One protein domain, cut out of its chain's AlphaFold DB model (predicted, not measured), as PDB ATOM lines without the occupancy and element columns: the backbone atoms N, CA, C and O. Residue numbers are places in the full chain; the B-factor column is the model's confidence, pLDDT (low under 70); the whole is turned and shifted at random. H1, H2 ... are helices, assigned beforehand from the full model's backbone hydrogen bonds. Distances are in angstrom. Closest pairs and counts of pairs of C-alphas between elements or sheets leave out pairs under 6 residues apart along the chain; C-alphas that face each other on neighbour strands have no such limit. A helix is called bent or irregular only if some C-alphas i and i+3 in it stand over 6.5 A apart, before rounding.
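What this domain is: This is residues 2 to 54 of the 174 residues of the protein "Chromo domain-containing protein" of Araneus ventricosus (UniProt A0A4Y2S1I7). This is a drawn-out, open chain of three separate helices with no shared core: H2 runs along part of the long axis, H1 folds back beside the first part of H2 across a gap, and H3 stands across the long axis at the far end. Between H2 and H3 the unnamed residues 27 to 43 wind out to about Ser 31, back to about Glu 38 and on round to H3. The printed part has 53 residues, with three named helices in the order H1, H2, H3 and no named strand; its class is all helix. It is only just loose, close to extended, with a radius of gyration of the C-alphas of 14.8 A, and its elongated outline spans 41 by 21 by 13 A.

How they stand to each other: The longest helix by residues is H2, residues 14 to 26, with its centre at (-31.754, -33.371, 22.457). H1, residues 2 to 8, has its centre at (-30.116, -19.985, 20.981) and is apart from H2, with no C-alpha of the one within 8 A of the other. H3, residues 44 to 52, has its centre at (-50.462, -41.383, 8.361) and is apart from H2 by the same test. H1 and H3 are apart too. In H1 and H3 every O i to N i+4 pair is within hydrogen-bond range, and in H2 7 of 9 are.

Where its parts are: H2 measures 19.3 A from C-alpha 14 at (-22.496, -30.973, 20.602) to C-alpha 26 at (-40.950, -36.104, 23.219). It is irregular: C-alphas 15 and 18 are 7.7 A apart, where about 5 A belongs to a regular helix. H1 begins at C-alpha 2, at (-32.382, -22.167, 16.947), and measures 10.0 A to C-alpha 8. H3 measures 11.9 A from C-alpha 44 to C-alpha 52, at (-50.498, -38.121, 3.116).

The domain as a whole: The two C-alphas farthest apart are those of Asn 9 and Glu 42, at 42.0 A, and the first and last printed C-alphas, of Phe 2 and Asn 54, are 31.1 A apart. The link from H1 to H2 is tight, with 5 residues between them. The link from H2 to H3 is long, with 17 residues, whose C-alphas lie 6 to 19 A from the mean of the C-alphas; within it, residues 36 to 38 are a helical run too short to bear a name. The printed part has no cut. The mean pLDDT of the printed part is 93.6, and no printed residue is under 70.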
ATOM      1  N   PHE A   2     -32.672 -23.605  17.147       87.69
ATOM      2  CA  PHE A   2     -32.382 -22.167  16.947       87.69
ATOM      3  C   PHE A   2     -32.547 -21.283  18.196       87.69
ATOM      4  O   PHE A   2     -31.712 -20.421  18.444       87.69
ATOM      5  N   LYS A   3     -33.551 -21.553  19.047       88.38
ATOM      6  CA  LYS A   3     -33.712 -20.858  20.340       88.38
ATOM      7  C   LYS A   3     -32.465 -20.957  21.235       88.38
ATOM      8  O   LYS A   3     -32.117 -19.983  21.892       88.38
ATOM      9  N   TYR A   4     -31.793 -22.111  21.250       91.19
ATOM     10  CA  TYR A   4     -30.562 -22.318  22.018       91.19
ATOM     11  C   TYR A   4     -29.407 -21.497  21.438       91.19
ATOM     12  O   TYR A   4     -28.725 -20.817  22.198       91.19
ATOM     13  N   PHE A   5     -29.242 -21.489  20.109       93.38
ATOM     14  CA  PHE A   5     -28.187 -20.707  19.450       93.38
ATOM     15  C   PHE A   5     -28.294 -19.222  19.773       93.38
ATOM     16  O   PHE A   5     -27.306 -18.600  20.152       93.38
ATOM     17  N   THR A   6     -29.505 -18.670  19.686       94.31
ATOM     18  CA  THR A   6     -29.758 -17.264  20.005       94.31
ATOM     19  C   THR A   6     -29.529 -16.970  21.487       94.31
ATOM     20  O   THR A   6     -28.883 -15.983  21.815       94.31
ATOM     21  N   PHE A   7     -30.011 -17.828  22.392       93.81
ATOM     22  CA  PHE A   7     -29.895 -17.600  23.836       93.81
ATOM     23  C   PHE A   7     -28.459 -17.736  24.360       93.81
ATOM     24  O   PHE A   7     -28.035 -16.969  25.219       93.81
ATOM     25  N   LYS A   8     -27.706 -18.722  23.861       92.62
ATOM     26  CA  LYS A   8     -26.318 -18.981  24.274       92.62
ATOM     27  C   LYS A   8     -25.281 -18.248  23.422       92.62
ATOM     28  O   LYS A   8     -24.098 -18.354  23.721       92.62
ATOM     29  N   ASN A   9     -25.719 -17.530  22.385       93.75
ATOM     30  CA  ASN A   9     -24.874 -16.857  21.400       93.75
ATOM     31  C   ASN A   9     -23.736 -17.757  20.878       93.75
ATOM     32  O   ASN A   9     -22.571 -17.368  20.835       93.75
ATOM     33  N   THR A  10     -24.071 -19.005  20.542       93.19
ATOM     34  CA  THR A  10     -23.106 -20.007  20.075       93.19
ATOM     35  C   THR A  10     -23.748 -20.960  19.077       93.19
ATOM     36  O   THR A  10     -24.930 -21.286  19.181       93.19
ATOM     37  N   HIS A  11     -22.946 -21.432  18.124       91.50
ATOM     38  CA  HIS A  11     -23.309 -22.514  17.207       91.50
ATOM     39  C   HIS A  11     -22.725 -23.865  17.651       91.50
ATOM     40  O   HIS A  11     -22.932 -24.865  16.974       91.50
ATOM     41  N   ASN A  12     -22.017 -23.917  18.787       91.81
ATOM     42  CA  ASN A  12     -21.560 -25.171  19.379       91.81
ATOM     43  C   ASN A  12     -22.712 -25.793  20.169       91.81
ATOM     44  O   ASN A  12     -23.161 -25.231  21.165       91.81
ATOM     45  N   TYR A  13     -23.205 -26.941  19.708       91.88
ATOM     46  CA  TYR A  13     -24.350 -27.633  20.313       91.88
ATOM     47  C   TYR A  13     -24.096 -29.097  20.628       91.88
ATOM     48  O   TYR A  13     -25.021 -29.783  21.052       91.88
ATOM     49  N   ILE A  14     -22.869 -29.570  20.408       94.19
ATOM     50  CA  ILE A  14     -22.496 -30.973  20.602       94.19
ATOM     51  C   ILE A  14     -22.817 -31.396  22.042       94.19
ATOM     52  O   ILE A  14     -23.509 -32.387  22.238       94.19
ATOM     53  N   ASP A  15     -22.454 -30.568  23.024       92.94
ATOM     54  CA  ASP A  15     -22.655 -30.849  24.455       92.94
ATOM     55  C   ASP A  15     -24.132 -30.899  24.886       92.94
ATOM     56  O   ASP A  15     -24.458 -31.396  25.961       92.94
ATOM     57  N   VAL A  16     -25.042 -30.361  24.069       93.50
ATOM     58  CA  VAL A  16     -26.489 -30.342  24.340       93.50
ATOM     59  C   VAL A  16     -27.292 -31.130  23.307       93.50
ATOM     60  O   VAL A  16     -28.524 -31.083  23.324       93.50
ATOM     61  N   LEU A  17     -26.623 -31.841  22.395       94.44
ATOM     62  CA  LEU A  17     -27.271 -32.542  21.291       94.44
ATOM     63  C   LEU A  17     -28.277 -33.572  21.810       94.44
ATOM     64  O   LEU A  17     -29.419 -33.581  21.356       94.44
ATOM     65  N   ASP A  18     -27.896 -34.349  22.824       95.69
ATOM     66  CA  ASP A  18     -28.766 -35.362  23.428       95.69
ATOM     67  C   ASP A  18     -30.040 -34.745  24.016       95.69
ATOM     68  O   ASP A  18     -31.145 -35.247  23.803       95.69
ATOM     69  N   GLN A  19     -29.916 -33.598  24.689       94.19
ATOM     70  CA  GLN A  19     -31.063 -32.876  25.246       94.19
ATOM     71  C   GLN A  19     -31.988 -32.348  24.143       94.19
ATOM     72  O   GLN A  19     -33.213 -32.380  24.284       94.19
ATOM     73  N   LEU A  20     -31.421 -31.873  23.028       93.81
ATOM     74  CA  LEU A  20     -32.188 -31.402  21.876       93.81
ATOM     75  C   LEU A  20     -32.947 -32.544  21.194       93.81
ATOM     76  O   LEU A  20     -34.125 -32.374  20.881       93.81
ATOM     77  N   VAL A  21     -32.294 -33.691  20.990       95.38
ATOM     78  CA  VAL A  21     -32.912 -34.890  20.406       95.38
ATOM     79  C   VAL A  21     -34.022 -35.409  21.315       95.38
ATOM     80  O   VAL A  21     -35.135 -35.646  20.843       95.38
ATOM     81  N   TYR A  22     -33.762 -35.507  22.621       96.56
ATOM     82  CA  TYR A  22     -34.767 -35.913  23.599       96.56
ATOM     83  C   TYR A  22     -35.986 -34.987  23.559       96.56
ATOM     84  O   TYR A  22     -37.112 -35.457  23.400       96.56
ATOM     85  N   SER A  23     -35.772 -33.669  23.623       95.12
ATOM     86  CA  SER A  23     -36.854 -32.686  23.554       95.12
ATOM     87  C   SER A  23     -37.643 -32.789  22.247       95.12
ATOM     88  O   SER A  23     -38.868 -32.751  22.298       95.12
ATOM     89  N   TYR A  24     -36.983 -32.956  21.099       94.31
ATOM     90  CA  TYR A  24     -37.654 -33.108  19.805       94.31
ATOM     91  C   TYR A  24     -38.548 -34.353  19.777       94.31
ATOM     92  O   TYR A  24     -39.733 -34.255  19.475       94.31
ATOM     93  N   ASN A  25     -38.012 -35.507  20.179       96.69
ATOM     94  CA  ASN A  25     -38.737 -36.776  20.118       96.69
ATOM     95  C   ASN A  25     -39.924 -36.853  21.092       96.69
ATOM     96  O   ASN A  25     -40.876 -37.574  20.812       96.69
ATOM     97  N   HIS A  26     -39.891 -36.108  22.200       97.12
ATOM     98  CA  HIS A  26     -40.950 -36.104  23.219       97.12
ATOM     99  C   HIS A  26     -41.903 -34.904  23.114       97.12
ATOM    100  O   HIS A  26     -42.848 -34.796  23.891       97.12
ATOM    101  N   THR A  27     -41.673 -33.980  22.180       96.50
ATOM    102  CA  THR A  27     -42.572 -32.842  21.966       96.50
ATOM    103  C   THR A  27     -43.660 -33.221  20.972       96.50
ATOM    104  O   THR A  27     -43.401 -33.847  19.949       96.50
ATOM    105  N   TYR A  28     -44.886 -32.775  21.234       96.81
ATOM    106  CA  TYR A  28     -45.992 -32.924  20.298       96.81
ATOM    107  C   TYR A  28     -45.713 -32.210  18.966       96.81
ATOM    108  O   TYR A  28     -45.498 -30.995  18.928       96.81
ATOM    109  N   HIS A  29     -45.772 -32.945  17.856       95.75
ATOM    110  CA  HIS A  29     -45.638 -32.399  16.509       95.75
ATOM    111  C   HIS A  29     -47.009 -32.205  15.861       95.75
ATOM    112  O   HIS A  29     -47.759 -33.152  15.635       95.75
ATOM    113  N   SER A  30     -47.327 -30.960  15.498       94.19
ATOM    114  CA  SER A  30     -48.631 -30.583  14.940       94.19
ATOM    115  C   SER A  30     -48.944 -31.195  13.572       94.19
ATOM    116  O   SER A  30     -50.122 -31.261  13.216       94.19
ATOM    117  N   SER A  31     -47.932 -31.627  12.817       92.38
ATOM    118  CA  SER A  31     -48.083 -32.293  11.518       92.38
ATOM    119  C   SER A  31     -48.590 -33.727  11.659       92.38
ATOM    120  O   SER A  31     -49.584 -34.071  11.036       92.38
ATOM    121  N   ILE A  32     -47.954 -34.530  12.517       93.50
ATOM    122  CA  ILE A  32     -48.303 -35.943  12.770       93.50
ATOM    123  C   ILE A  32     -49.295 -36.136  13.924       93.50
ATOM    124  O   ILE A  32     -49.714 -37.252  14.201       93.50
ATOM    125  N   LYS A  33     -49.654 -35.047  14.612       94.75
ATOM    126  CA  LYS A  33     -50.599 -35.007  15.737       94.75
ATOM    127  C   LYS A  33     -50.196 -35.836  16.965       94.75
ATOM    128  O   LYS A  33     -51.074 -36.236  17.728       94.75
ATOM    129  N   ARG A  34     -48.894 -36.052  17.187       95.56
ATOM    130  CA  ARG A  34     -48.331 -36.742  18.365       95.56
ATOM    131  C   ARG A  34     -46.837 -36.487  18.541       95.56
ATOM    132  O   ARG A  34     -46.240 -35.797  17.712       95.56
ATOM    133  N   ALA A  35     -46.242 -37.009  19.612       96.88
ATOM    134  CA  ALA A  35     -44.793 -36.975  19.779       96.88
ATOM    135  C   ALA A  35     -44.122 -38.087  18.943       96.88
ATOM    136  O   ALA A  35     -44.642 -39.203  18.897       96.88
ATOM    137  N   PRO A  36     -42.973 -37.831  18.286       97.00
ATOM    138  CA  PRO A  36     -42.277 -38.846  17.490       97.00
ATOM    139  C   PRO A  36     -41.952 -40.143  18.244       97.00
ATOM    140  O   PRO A  36     -42.001 -41.215  17.653       97.00
ATOM    141  N   VAL A  37     -41.651 -40.055  19.542       97.06
ATOM    142  CA  VAL A  37     -41.347 -41.221  20.390       97.06
ATOM    143  C   VAL A  37     -42.539 -42.172  20.561       97.06
ATOM    144  O   VAL A  37     -42.352 -43.347  20.850       97.06
ATOM    145  N   GLU A  38     -43.764 -41.683  20.366       96.50
ATOM    146  CA  GLU A  38     -44.996 -42.472  20.489       96.50
ATOM    147  C   GLU A  38     -45.316 -43.257  19.203       96.50
ATOM    148  O   GLU A  38     -46.276 -44.026  19.176       96.50
ATOM    149  N   VAL A  39     -44.553 -43.058  18.119       95.69
ATOM    150  CA  VAL A  39     -44.778 -43.730  16.833       95.69
ATOM    151  C   VAL A  39     -44.256 -45.164  16.883       95.69
ATOM    152  O   VAL A  39     -43.103 -45.410  17.231       95.69
ATOM    153  N   ASN A  40     -45.109 -46.119  16.519       96.50
ATOM    154  CA  ASN A  40     -44.804 -47.546  16.507       96.50
ATOM    155  C   ASN A  40     -45.515 -48.246  15.333       96.50
ATOM    156  O   ASN A  40     -46.295 -47.623  14.616       96.50
ATOM    157  N   LEU A  41     -45.261 -49.546  15.149       96.62
ATOM    158  CA  LEU A  41     -45.810 -50.327  14.031       96.62
ATOM    159  C   LEU A  41     -47.346 -50.343  13.980       96.62
ATOM    160  O   LEU A  41     -47.916 -50.437  12.899       96.62
ATOM    161  N   GLU A  42     -48.024 -50.249  15.126       96.56
ATOM    162  CA  GLU A  42     -49.491 -50.283  15.180       96.56
ATOM    163  C   GLU A  42     -50.109 -48.978  14.674       96.56
ATOM    164  O   GLU A  42     -51.207 -48.979  14.129       96.56
ATOM    165  N   ASN A  43     -49.402 -47.860  14.852       94.88
ATOM    166  CA  ASN A  43     -49.934 -46.524  14.606       94.88
ATOM    167  C   ASN A  43     -49.260 -45.783  13.438       94.88
ATOM    168  O   ASN A  43     -49.657 -44.663  13.102       94.88
ATOM    169  N   GLU A  44     -48.270 -46.412  12.801       94.56
ATOM    170  CA  GLU A  44     -47.563 -45.902  11.626       94.56
ATOM    171  C   GLU A  44     -48.535 -45.554  10.493       94.56
ATOM    172  O   GLU A  44     -48.409 -44.495   9.876       94.56
ATOM    173  N   GLN A  45     -49.543 -46.401  10.257       94.50
ATOM    174  CA  GLN A  45     -50.528 -46.173   9.201       94.50
ATOM    175  C   GLN A  45     -51.367 -44.914   9.461       94.50
ATOM    176  O   GLN A  45     -51.590 -44.133   8.538       94.50
ATOM    177  N   ASP A  46     -51.772 -44.664  10.707       94.06
ATOM    178  CA  ASP A  46     -52.517 -43.454  11.071       94.06
ATOM    179  C   ASP A  46     -51.664 -42.195  10.894       94.06
ATOM    180  O   ASP A  46     -52.137 -41.170  10.393       94.06
ATOM    181  N   VAL A  47     -50.383 -42.269  11.273       94.44
ATOM    182  CA  VAL A  47     -49.422 -41.176  11.069       94.44
ATOM    183  C   VAL A  47     -49.240 -40.905   9.576       94.44
ATOM    184  O   VAL A  47     -49.280 -39.750   9.147       94.44
ATOM    185  N   TRP A  48     -49.100 -41.961   8.772       92.69
ATOM    186  CA  TRP A  48     -48.988 -41.857   7.323       92.69
ATOM    187  C   TRP A  48     -50.243 -41.238   6.699       92.69
ATOM    188  O   TRP A  48     -50.134 -40.291   5.922       92.69
ATOM    189  N   LEU A  49     -51.437 -41.692   7.086       92.62
ATOM    190  CA  LEU A  49     -52.712 -41.136   6.620       92.62
ATOM    191  C   LEU A  49     -52.889 -39.674   7.038       92.62
ATOM    192  O   LEU A  49     -53.392 -38.867   6.259       92.62
ATOM    193  N   THR A  50     -52.423 -39.300   8.228       92.19
ATOM    194  CA  THR A  50     -52.443 -37.905   8.690       92.19
ATOM    195  C   THR A  50     -51.584 -37.006   7.798       92.19
ATOM    196  O   THR A  50     -51.989 -35.891   7.468       92.19
ATOM    197  N   LEU A  51     -50.405 -37.482   7.385       90.38
ATOM    198  CA  LEU A  51     -49.486 -36.721   6.536       90.38
ATOM    199  C   LEU A  51     -49.886 -36.723   5.055       90.38
ATOM    200  O   LEU A  51     -49.699 -35.715   4.371       90.38
ATOM    201  N   TYR A  52     -50.407 -37.844   4.553       88.06
ATOM    202  CA  TYR A  52     -50.498 -38.121   3.116       88.06
ATOM    203  C   TYR A  52     -51.887 -38.560   2.633       88.06
ATOM    204  O   TYR A  52     -52.121 -38.602   1.427       88.06
ATOM    205  N   GLY A  53     -52.840 -38.825   3.529       84.38
ATOM    206  CA  GLY A  53     -54.162 -39.364   3.184       84.38
ATOM    207  C   GLY A  53     -55.025 -38.446   2.309       84.38
ATOM    208  O   GLY A  53     -55.890 -38.923   1.586       84.38
ATOM    209  N   ASN A  54     -54.760 -37.135   2.302       77.69
ATOM    210  CA  ASN A  54     -55.511 -36.153   1.507       77.69
ATOM    211  C   ASN A  54     -54.873 -35.820   0.141       77.69
ATOM    212  O   ASN A  54     -55.291 -34.861  -0.509       77.69
TER     213      ASN A  54